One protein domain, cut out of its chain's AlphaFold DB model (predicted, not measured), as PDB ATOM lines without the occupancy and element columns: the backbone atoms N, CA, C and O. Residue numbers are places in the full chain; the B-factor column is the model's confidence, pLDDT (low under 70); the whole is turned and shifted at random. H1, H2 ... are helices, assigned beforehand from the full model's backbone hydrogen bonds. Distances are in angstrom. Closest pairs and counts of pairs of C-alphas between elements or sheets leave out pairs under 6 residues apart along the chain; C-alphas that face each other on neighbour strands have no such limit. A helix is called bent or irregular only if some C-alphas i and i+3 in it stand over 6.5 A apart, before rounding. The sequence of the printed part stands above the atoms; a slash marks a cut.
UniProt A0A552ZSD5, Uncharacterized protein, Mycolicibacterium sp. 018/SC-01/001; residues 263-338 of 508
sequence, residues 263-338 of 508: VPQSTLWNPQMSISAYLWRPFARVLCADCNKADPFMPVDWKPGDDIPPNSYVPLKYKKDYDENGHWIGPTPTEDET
ATOM      1  N   VAL A 263       4.502 -11.734  24.050       92.44
ATOM      2  CA  VAL A 263       3.814 -12.901  24.622       92.44
ATOM      3  C   VAL A 263       4.776 -13.735  25.477       92.44
ATOM      4  O   VAL A 263       5.993 -13.564  25.335       92.44
ATOM      5  N   PRO A 264       4.279 -14.625  26.358       92.06
ATOM      6  CA  PRO A 264       5.131 -15.558  27.091       92.06
ATOM      7  C   PRO A 264       6.029 -16.350  26.144       92.06
ATOM      8  O   PRO A 264       5.594 -16.727  25.058       92.06
ATOM      9  N   GLN A 265       7.283 -16.570  26.550       90.06
ATOM     10  CA  GLN A 265       8.258 -17.369  25.789       90.06
ATOM     11  C   GLN A 265       8.591 -16.828  24.395       90.06
ATOM     12  O   GLN A 265       9.209 -17.503  23.576       90.06
ATOM     13  N   SER A 266       8.216 -15.580  24.119       91.31
ATOM     14  CA  SER A 266       8.645 -14.903  22.907       91.31
ATOM     15  C   SER A 266      10.166 -14.838  22.841       91.31
ATOM     16  O   SER A 266      10.842 -14.450  23.799       91.31
ATOM     17  N   THR A 267      10.705 -15.140  21.669       87.44
ATOM     18  CA  THR A 267      12.128 -15.024  21.343       87.44
ATOM     19  C   THR A 267      12.669 -13.609  21.556       87.44
ATOM     20  O   THR A 267      13.860 -13.446  21.820       87.44
ATOM     21  N   LEU A 268      11.810 -12.575  21.558       89.81
ATOM     22  CA  LEU A 268      12.213 -11.219  21.944       89.81
ATOM     23  C   LEU A 268      12.650 -11.108  23.397       89.81
ATOM     24  O   LEU A 268      13.357 -10.157  23.720       89.81
ATOM     25  N   TRP A 269      12.220 -12.020  24.266       90.38
ATOM     26  CA  TRP A 269      12.630 -12.055  25.661       90.38
ATOM     27  C   TRP A 269      13.935 -12.812  25.866       90.38
ATOM     28  O   TRP A 269      14.564 -12.584  26.891       90.38
ATOM     29  N   ASN A 270      14.380 -13.664  24.939       87.94
ATOM     30  CA  ASN A 270      15.591 -14.459  25.129       87.94
ATOM     31  C   ASN A 270      16.843 -13.722  24.605       87.94
ATOM     32  O   ASN A 270      16.970 -13.506  23.398       87.94
ATOM     33  N   PRO A 271      17.815 -13.374  25.472       84.62
ATOM     34  CA  PRO A 271      19.042 -12.686  25.068       84.62
ATOM     35  C   PRO A 271      19.996 -13.541  24.225       84.62
ATOM     36  O   PRO A 271      20.867 -12.975  23.571       84.62
ATOM     37  N   GLN A 272      19.857 -14.871  24.225       79.56
ATOM     38  CA  GLN A 272      20.599 -15.757  23.319       79.56
ATOM     39  C   GLN A 272      20.027 -15.727  21.893       79.56
ATOM     40  O   GLN A 272      20.757 -15.976  20.939       79.56
ATOM     41  N   MET A 273      18.744 -15.383  21.751       77.12
ATOM     42  CA  MET A 273      18.006 -15.418  20.484       77.12
ATOM     43  C   MET A 273      17.923 -14.041  19.828       77.12
ATOM     44  O   MET A 273      18.013 -13.915  18.609       77.12
ATOM     45  N   SER A 274      17.729 -12.996  20.634       82.25
ATOM     46  CA  SER A 274      17.530 -11.641  20.143       82.25
ATOM     47  C   SER A 274      18.168 -10.599  21.050       82.25
ATOM     48  O   SER A 274      17.889 -10.501  22.247       82.25
ATOM     49  N   ILE A 275      18.940  -9.701  20.437       82.69
ATOM     50  CA  ILE A 275      19.473  -8.506  21.103       82.69
ATOM     51  C   ILE A 275      18.363  -7.588  21.635       82.69
ATOM     52  O   ILE A 275      18.599  -6.800  22.552       82.69
ATOM     53  N   SER A 276      17.141  -7.696  21.094       84.06
ATOM     54  CA  SER A 276      15.987  -6.924  21.558       84.06
ATOM     55  C   SER A 276      15.622  -7.242  23.008       84.06
ATOM     56  O   SER A 276      15.045  -6.391  23.683       84.06
ATOM     57  N   ALA A 277      15.995  -8.422  23.516       87.06
ATOM     58  CA  ALA A 277      15.749  -8.821  24.898       87.06
ATOM     59  C   ALA A 277      16.360  -7.845  25.901       87.06
ATOM     60  O   ALA A 277      15.726  -7.509  26.901       87.06
ATOM     61  N   TYR A 278      17.552  -7.317  25.618       85.50
ATOM     62  CA  TYR A 278      18.204  -6.338  26.487       85.50
ATOM     63  C   TYR A 278      17.451  -5.004  26.558       85.50
ATOM     64  O   TYR A 278      17.555  -4.302  27.562       85.50
ATOM     65  N   LEU A 279      16.682  -4.663  25.519       88.56
ATOM     66  CA  LEU A 279      15.896  -3.433  25.454       88.56
ATOM     67  C   LEU A 279      14.517  -3.594  26.103       88.56
ATOM     68  O   LEU A 279      14.087  -2.727  26.859       88.56
ATOM     69  N   TRP A 280      13.818  -4.689  25.801       90.31
ATOM     70  CA  TRP A 280      12.403  -4.822  26.146       90.31
ATOM     71  C   TRP A 280      12.156  -5.458  27.509       90.31
ATOM     72  O   TRP A 280      11.153  -5.130  28.142       90.31
ATOM     73  N   ARG A 281      13.049  -6.329  28.002       89.50
ATOM     74  CA  ARG A 281      12.865  -7.041  29.283       89.50
ATOM     75  C   ARG A 281      12.510  -6.157  30.484       89.50
ATOM     76  O   ARG A 281      11.637  -6.572  31.246       89.50
ATOM     77  N   PRO A 282      13.091  -4.954  30.668       89.00
ATOM     78  CA  PRO A 282      12.693  -4.061  31.760       89.00
ATOM     79  C   PRO A 282      11.205  -3.683  31.729       89.00
ATOM     80  O   PRO A 282      10.604  -3.417  32.767       89.00
ATOM     81  N   PHE A 283      10.594  -3.696  30.545       90.50
ATOM     82  CA  PHE A 283       9.189  -3.371  30.322       90.50
ATOM     83  C   PHE A 283       8.282  -4.607  30.283       90.50
ATOM     84  O   PHE A 283       7.077  -4.458  30.083       90.50
ATOM     85  N   ALA A 284       8.812  -5.817  30.508       89.56
ATOM     86  CA  ALA A 284       8.054  -7.061  30.375       89.56
ATOM     87  C   ALA A 284       6.779  -7.088  31.230       89.56
ATOM     88  O   ALA A 284       5.736  -7.496  30.738       89.56
ATOM     89  N   ARG A 285       6.811  -6.543  32.457       85.12
ATOM     90  CA  ARG A 285       5.624  -6.449  33.334       85.12
ATOM     91  C   ARG A 285       4.470  -5.641  32.737       85.12
ATOM     92  O   ARG A 285       3.322  -5.862  33.103       85.12
ATOM     93  N   VAL A 286       4.778  -4.671  31.879       89.25
ATOM     94  CA  VAL A 286       3.782  -3.805  31.233       89.25
ATOM     95  C   VAL A 286       3.377  -4.376  29.878       89.25
ATOM     96  O   VAL A 286       2.202  -4.347  29.531       89.25
ATOM     97  N   LEU A 287       4.344  -4.893  29.118       91.00
ATOM     98  CA  LEU A 287       4.135  -5.378  27.753       91.00
ATOM     99  C   LEU A 287       3.543  -6.794  27.697       91.00
ATOM    100  O   LEU A 287       2.876  -7.135  26.724       91.00
ATOM    101  N   CYS A 288       3.770  -7.602  28.733       91.94
ATOM    102  CA  CYS A 288       3.320  -8.982  28.837       91.94
ATOM    103  C   CYS A 288       2.925  -9.303  30.285       91.94
ATOM    104  O   CYS A 288       3.716  -9.811  31.080       91.94
ATOM    105  N   ALA A 289       1.679  -8.984  30.640       89.50
ATOM    106  CA  ALA A 289       1.155  -9.228  31.985       89.50
ATOM    107  C   ALA A 289       1.082 -10.725  32.339       89.50
ATOM    108  O   ALA A 289       1.229 -11.080  33.508       89.50
ATOM    109  N   ASP A 290       0.898 -11.579  31.328       90.81
ATOM    110  CA  ASP A 290       0.786 -13.034  31.471       90.81
ATOM    111  C   ASP A 290       2.145 -13.755  31.402       90.81
ATOM    112  O   ASP A 290       2.209 -14.976  31.520       90.81
ATOM    113  N   CYS A 291       3.244 -13.020  31.200       92.50
ATOM    114  CA  CYS A 291       4.584 -13.596  31.207       92.50
ATOM    115  C   CYS A 291       4.989 -14.051  32.612       92.50
ATOM    116  O   CYS A 291       4.542 -13.514  33.631       92.50
ATOM    117  N   ASN A 292       5.920 -15.005  32.664       91.06
ATOM    118  CA  ASN A 292       6.495 -15.455  33.919       91.06
ATOM    119  C   ASN A 292       7.149 -14.281  34.680       91.06
ATOM    120  O   ASN A 292       7.903 -13.469  34.130       91.06
ATOM    121  N   LYS A 293       6.818 -14.175  35.974       88.19
ATOM    122  CA  LYS A 293       7.228 -13.062  36.845       88.19
ATOM    123  C   LYS A 293       8.710 -13.086  37.206       88.19
ATOM    124  O   LYS A 293       9.248 -12.038  37.559       88.19
ATOM    125  N   ALA A 294       9.350 -14.249  37.173       86.88
ATOM    126  CA  ALA A 294      10.769 -14.404  37.452       86.88
ATOM    127  C   ALA A 294      11.615 -14.078  36.206       86.88
ATOM    128  O   ALA A 294      12.561 -13.290  36.304       86.88
ATOM    129  N   ASP A 295      11.239 -14.593  35.031       90.50
ATOM    130  CA  ASP A 295      11.853 -14.253  33.738       90.50
ATOM    131  C   ASP A 295      10.820 -14.391  32.601       90.50
ATOM    132  O   ASP A 295      10.263 -15.472  32.445       90.50
ATOM    133  N   PRO A 296      10.573 -13.355  31.775       91.50
ATOM    134  CA  PRO A 296       9.492 -13.359  30.783       91.50
ATOM    135  C   PRO A 296       9.654 -14.372  29.639       91.50
ATOM    136  O   PRO A 296       8.695 -14.616  28.905       91.50
ATOM    137  N   PHE A 297      10.851 -14.939  29.465       92.88
ATOM    138  CA  PHE A 297      11.081 -15.997  28.488       92.88
ATOM    139  C   PHE A 297      10.727 -17.392  29.019       92.88
ATOM    140  O   PHE A 297      10.417 -18.275  28.228       92.88
ATOM    141  N   MET A 298      10.761 -17.603  30.335       92.88
ATOM    142  CA  MET A 298      10.517 -18.927  30.906       92.88
ATOM    143  C   MET A 298       9.039 -19.326  30.788       92.88
ATOM    144  O   MET A 298       8.175 -18.436  30.748       92.88
ATOM    145  N   PRO A 299       8.730 -20.640  30.763       93.19
ATOM    146  CA  PRO A 299       7.354 -21.134  30.800       93.19
ATOM    147  C   PRO A 299       6.564 -20.485  31.938       93.19
ATOM    148  O   PRO A 299       7.115 -20.181  32.996       93.19
ATOM    149  N   VAL A 300       5.272 -20.230  31.739       91.81
ATOM    150  CA  VAL A 300       4.445 -19.476  32.708       91.81
ATOM    151  C   VAL A 300       4.342 -20.149  34.082       91.81
ATOM    152  O   VAL A 300       4.128 -19.474  35.087       91.81
ATOM    153  N   ASP A 301       4.499 -21.466  34.116       91.06
ATOM    154  CA  ASP A 301       4.446 -22.344  35.280       91.06
ATOM    155  C   ASP A 301       5.817 -22.608  35.920       91.06
ATOM    156  O   ASP A 301       5.853 -23.021  37.080       91.06
ATOM    157  N   TRP A 302       6.916 -22.312  35.217       92.50
ATOM    158  CA  TRP A 302       8.278 -22.471  35.731       92.50
ATOM    159  C   TRP A 302       8.549 -21.555  36.929       92.50
ATOM    160  O   TRP A 302       8.154 -20.383  36.960       92.50
ATOM    161  N   LYS A 303       9.289 -22.053  37.915       91.19
ATOM    162  CA  LYS A 303       9.725 -21.292  39.084       91.19
ATOM    163  C   LYS A 303      11.232 -21.427  39.282       91.19
ATOM    164  O   LYS A 303      11.813 -22.459  38.956       91.19
ATOM    165  N   PRO A 304      11.881 -20.415  39.889       88.25
ATOM    166  CA  PRO A 304      13.222 -20.601  40.429       88.25
ATOM    167  C   PRO A 304      13.225 -21.833  41.338       88.25
ATOM    168  O   PRO A 304      12.324 -21.954  42.167       88.25
ATOM    169  N   GLY A 305      14.199 -22.727  41.171       86.06
ATOM    170  CA  GLY A 305      14.236 -24.025  41.852       86.06
ATOM    171  C   GLY A 305      13.830 -25.212  40.981       86.06
ATOM    172  O   GLY A 305      14.231 -26.327  41.299       86.06
ATOM    173  N   ASP A 306      13.089 -24.987  39.895       90.25
ATOM    174  CA  ASP A 306      12.758 -26.048  38.945       90.25
ATOM    175  C   ASP A 306      13.957 -26.314  38.029       90.25
ATOM    176  O   ASP A 306      14.589 -25.371  37.534       90.25
ATOM    177  N   ASP A 307      14.262 -27.586  37.789       90.81
ATOM    178  CA  ASP A 307      15.321 -27.979  36.863       90.81
ATOM    179  C   ASP A 307      14.989 -27.519  35.436       90.81
ATOM    180  O   ASP A 307      13.831 -27.481  35.011       90.81
ATOM    181  N   ILE A 308      16.030 -27.152  34.697       92.00
ATOM    182  CA  ILE A 308      15.943 -26.695  33.314       92.00
ATOM    183  C   ILE A 308      16.739 -27.694  32.459       92.00
ATOM    184  O   ILE A 308      17.803 -28.131  32.893       92.00
ATOM    185  N   PRO A 309      16.281 -28.076  31.255       89.50
ATOM    186  CA  PRO A 309      17.038 -28.963  30.387       89.50
ATOM    187  C   PRO A 309      18.466 -28.469  30.122       89.50
ATOM    188  O   PRO A 309      18.710 -27.257  30.076       89.50
ATOM    189  N   PRO A 310      19.415 -29.381  29.872       85.69
ATOM    190  CA  PRO A 310      20.773 -29.007  29.499       85.69
ATOM    191  C   PRO A 310      20.791 -28.212  28.184       85.69
ATOM    192  O   PRO A 310      19.914 -28.363  27.336       85.69
ATOM    193  N   ASN A 311      21.821 -27.377  27.999       78.75
ATOM    194  CA  ASN A 311      22.032 -26.511  26.818       78.75
ATOM    195  C   ASN A 311      20.954 -25.449  26.557       78.75
ATOM    196  O   ASN A 311      20.971 -24.785  25.522       78.75
ATOM    197  N   SER A 312      20.048 -25.255  27.499       85.50
ATOM    198  CA  SER A 312      18.943 -24.322  27.378       85.50
ATOM    199  C   SER A 312      19.286 -22.942  27.965       85.50
ATOM    200  O   SER A 312      20.297 -22.746  28.654       85.50
ATOM    201  N   TYR A 313      18.450 -21.943  27.692       88.19
ATOM    202  CA  TYR A 313      18.543 -20.641  28.338       88.19
ATOM    203  C   TYR A 313      18.292 -20.764  29.844       88.19
ATOM    204  O   TYR A 313      17.196 -21.110  30.284       88.19
ATOM    205  N   VAL A 314      19.284 -20.350  30.634       89.31
ATOM    206  CA  VAL A 314      19.138 -20.148  32.077       89.31
ATOM    207  C   VAL A 314      19.005 -18.650  32.367       89.31
ATOM    208  O   VAL A 314      19.871 -17.865  31.949       89.31
ATOM    209  N   PRO A 315      17.975 -18.217  33.120       89.44
ATOM    210  CA  PRO A 315      17.816 -16.828  33.518       89.44
ATOM    211  C   PRO A 315      19.076 -16.214  34.130       89.44
ATOM    212  O   PRO A 315      19.628 -16.727  35.102       89.44
ATOM    213  N   LEU A 316      19.502 -15.052  33.620       85.06
ATOM    214  CA  LEU A 316      20.752 -14.395  34.042       85.06
ATOM    215  C   LEU A 316      20.856 -14.175  35.562       85.06
ATOM    216  O   LEU A 316      21.952 -14.235  36.112       85.06
ATOM    217  N   LYS A 317      19.723 -13.931  36.237       85.56
ATOM    218  CA  LYS A 317      19.642 -13.741  37.695       85.56
ATOM    219  C   LYS A 317      19.979 -15.020  38.473       85.56
ATOM    220  O   LYS A 317      20.615 -14.927  39.517       85.56
ATOM    221  N   TYR A 318      19.568 -16.175  37.953       88.19
ATOM    222  CA  TYR A 318      19.693 -17.481  38.602       88.19
ATOM    223  C   TYR A 318      20.829 -18.324  38.017       88.19
ATOM    224  O   TYR A 318      21.095 -19.408  38.504       88.19
ATOM    225  N   LYS A 319      21.554 -17.833  37.002       87.12
ATOM    226  CA  LYS A 319      22.614 -18.587  36.314       87.12
ATOM    227  C   LYS A 319      23.679 -19.184  37.247       87.12
ATOM    228  O   LYS A 319      24.244 -20.217  36.928       87.12
ATOM    229  N   LYS A 320      23.968 -18.536  38.380       89.56
ATOM    230  CA  LYS A 320      24.926 -19.028  39.391       89.56
ATOM    231  C   LYS A 320      24.379 -20.164  40.268       89.56
ATOM    232  O   LYS A 320      25.146 -20.804  40.975       89.56
ATOM    233  N   ASP A 321      23.062 -20.334  40.265       91.56
ATOM    234  CA  ASP A 321      22.302 -21.260  41.101       91.56
ATOM    235  C   ASP A 321      21.913 -22.533  40.323       91.56
ATOM    236  O   ASP A 321      21.219 -23.390  40.863       91.56
ATOM    237  N   TYR A 322      22.392 -22.669  39.082       91.25
ATOM    238  CA  TYR A 322      22.253 -23.852  38.233       91.25
ATOM    239  C   TYR A 322      23.628 -24.435  37.891       91.25
ATOM    240  O   TYR A 322      24.592 -23.688  37.696       91.25
ATOM    241  N   ASP A 323      23.715 -25.763  37.816       89.81
ATOM    242  CA  ASP A 323      24.890 -26.453  37.282       89.81
ATOM    243  C   ASP A 323      24.919 -26.441  35.736       89.81
ATOM    244  O   ASP A 323      24.021 -25.914  35.076       89.81
ATOM    245  N   GLU A 324      25.967 -27.013  35.135       86.19
ATOM    246  CA  GLU A 324      26.103 -27.102  33.668       86.19
ATOM    247  C   GLU A 324      25.023 -27.974  33.005       86.19
ATOM    248  O   GLU A 324      24.759 -27.822  31.812       86.19
ATOM    249  N   ASN A 325      24.388 -28.864  33.769       87.19
ATOM    250  CA  ASN A 325      23.330 -29.753  33.298       87.19
ATOM    251  C   ASN A 325      21.927 -29.154  33.498       87.19
ATOM    252  O   ASN A 325      20.954 -29.783  33.092       87.19
ATOM    253  N   GLY A 326      21.829 -27.964  34.101       87.31
ATOM    254  CA  GLY A 326      20.571 -27.279  34.381       87.31
ATOM    255  C   GLY A 326      19.844 -27.760  35.642       87.31
ATOM    256  O   GLY A 326      18.677 -27.416  35.830       87.31
ATOM    257  N   HIS A 327      20.522 -28.475  36.546       92.19
ATOM    258  CA  HIS A 327      19.979 -28.790  37.869       92.19
ATOM    259  C   HIS A 327      20.151 -27.626  38.839       92.19
ATOM    260  O   HIS A 327      21.196 -26.963  38.863       92.19
ATOM    261  N   TRP A 328      19.148 -27.408  39.689       90.56
ATOM    262  CA  TRP A 328      19.226 -26.399  40.741       90.56
ATOM    263  C   TRP A 328      20.235 -26.791  41.834       90.56
ATOM    264  O   TRP A 328      20.095 -27.805  42.517       90.56
ATOM    265  N   ILE A 329      21.233 -25.934  42.051       90.62
ATOM    266  CA  ILE A 329      22.248 -26.050  43.115       90.62
ATOM    267  C   ILE A 329      22.199 -24.881  44.109       90.62
ATOM    268  O   ILE A 329      22.986 -24.825  45.058       90.62
ATOM    269  N   GLY A 330      21.296 -23.927  43.880       85.19
ATOM    270  CA  GLY A 330      21.115 -22.748  44.713       85.19
ATOM    271  C   GLY A 330      20.455 -23.024  46.067       85.19
ATOM    272  O   GLY A 330      19.981 -24.129  46.349       85.19
ATOM    273  N   PRO A 331      20.367 -21.995  46.925       82.06
ATOM    274  CA  PRO A 331      19.563 -22.073  48.142       82.06
ATOM    275  C   PRO A 331      18.098 -22.371  47.796       82.06
ATOM    276  O   PRO A 331      17.646 -22.068  46.697       82.06
ATOM    277  N   THR A 332      17.333 -22.951  48.724       78.00
ATOM    278  CA  THR A 332      15.894 -23.155  48.502       78.00
ATOM    279  C   THR A 332      15.229 -21.802  48.203       78.00
ATOM    280  O   THR A 332      15.339 -20.900  49.039       78.00
ATOM    281  N   PRO A 333      14.567 -21.641  47.043       73.12
ATOM    282  CA  PRO A 333      13.938 -20.383  46.661       73.12
ATOM    283  C   PRO A 333      12.912 -19.951  47.709       73.12
ATOM    284  O   PRO A 333      12.065 -20.744  48.125       73.12
ATOM    285  N   THR A 334      12.966 -18.695  48.145       64.38
ATOM    286  CA  THR A 334      11.924 -18.110  48.999       64.38
ATOM    287  C   THR A 334      10.727 -17.669  48.156       64.38
ATOM    288  O   THR A 334      10.873 -17.305  46.987       64.38
ATOM    289  N   GLU A 335       9.522 -17.671  48.741       59.50
ATOM    290  CA  GLU A 335       8.280 -17.321  48.026       59.50
ATOM    291  C   GLU A 335       8.355 -15.940  47.342       59.50
ATOM    292  O   GLU A 335       7.827 -15.762  46.244       59.50
ATOM    293  N   ASP A 336       9.109 -14.989  47.901       56.81
ATOM    294  CA  ASP A 336       9.305 -13.651  47.330       56.81
ATOM    295  C   ASP A 336      10.153 -13.643  46.039       56.81
ATOM    296  O   ASP A 336       9.929 -12.821  45.137       56.81
ATOM    297  N   GLU A 337      11.098 -14.580  45.886       56.84
ATOM    298  CA  GLU A 337      11.954 -14.680  44.695       56.84
ATOM    299  C   GLU A 337      11.207 -15.204  43.469       56.84
ATOM    300  O   GLU A 337      11.603 -14.890  42.343       56.84
ATOM    301  N   THR A 338      10.086 -15.900  43.677       54.00
ATOM    302  CA  THR A 338       9.181 -16.355  42.608       54.00
ATOM    303  C   THR A 338       8.365 -15.213  41.973       54.00
ATOM    304  O   THR A 338       7.661 -15.422  40.985       54.00
TER     305      THR A 338
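Overview. This is residues 263 to 338 of the 508 residues of an uncharacterized protein of Mycolicibacterium sp. 018/SC-01/001 (UniProt A0A552ZSD5). The printed part has little regular structure: it is a body of winding loops, with the irregular helix H1 at one end of the longest axis and the loops of residues 306 to 328 towards the other. The short H2 lies at the rim, where the printed part ends. The 76 printed residues hold two named helices, H1 then H2, and no named strand; the class is all helix, with 15 residues in named elements. The whole is compact, with a radius of gyration of the C-alphas of 12.1 A and spans of 31 by 26 by 17 A.

Arrangement. Residues 263 to 276 hold no named element and come before H1, residues 277 to 287. H1 is irregular, with C-alphas 282 and 285 7.6 A apart; 3 of its 7 O i to N i+4 pairs and 4 of its 8 O i to N i+3 pairs are within hydrogen-bond range. H2, residues 335 to 338, is too short for an O i to N i+4 pair. H1 and H2 are apart.

Along the chain. H1 runs 12.4 A from C-alpha 277 at (15.749, -8.821, 24.898). H2 runs 5.6 A to C-alpha 338 at (9.181, -16.355, 42.608).

Size, cuts and confidence. The C-alphas farthest apart, of Val 286 and Asn 325, are 32.6 A apart. A long link of 47 residues joins H1 to H2. The printed part has no cut. Residues 334 to 338 have pLDDT under 70.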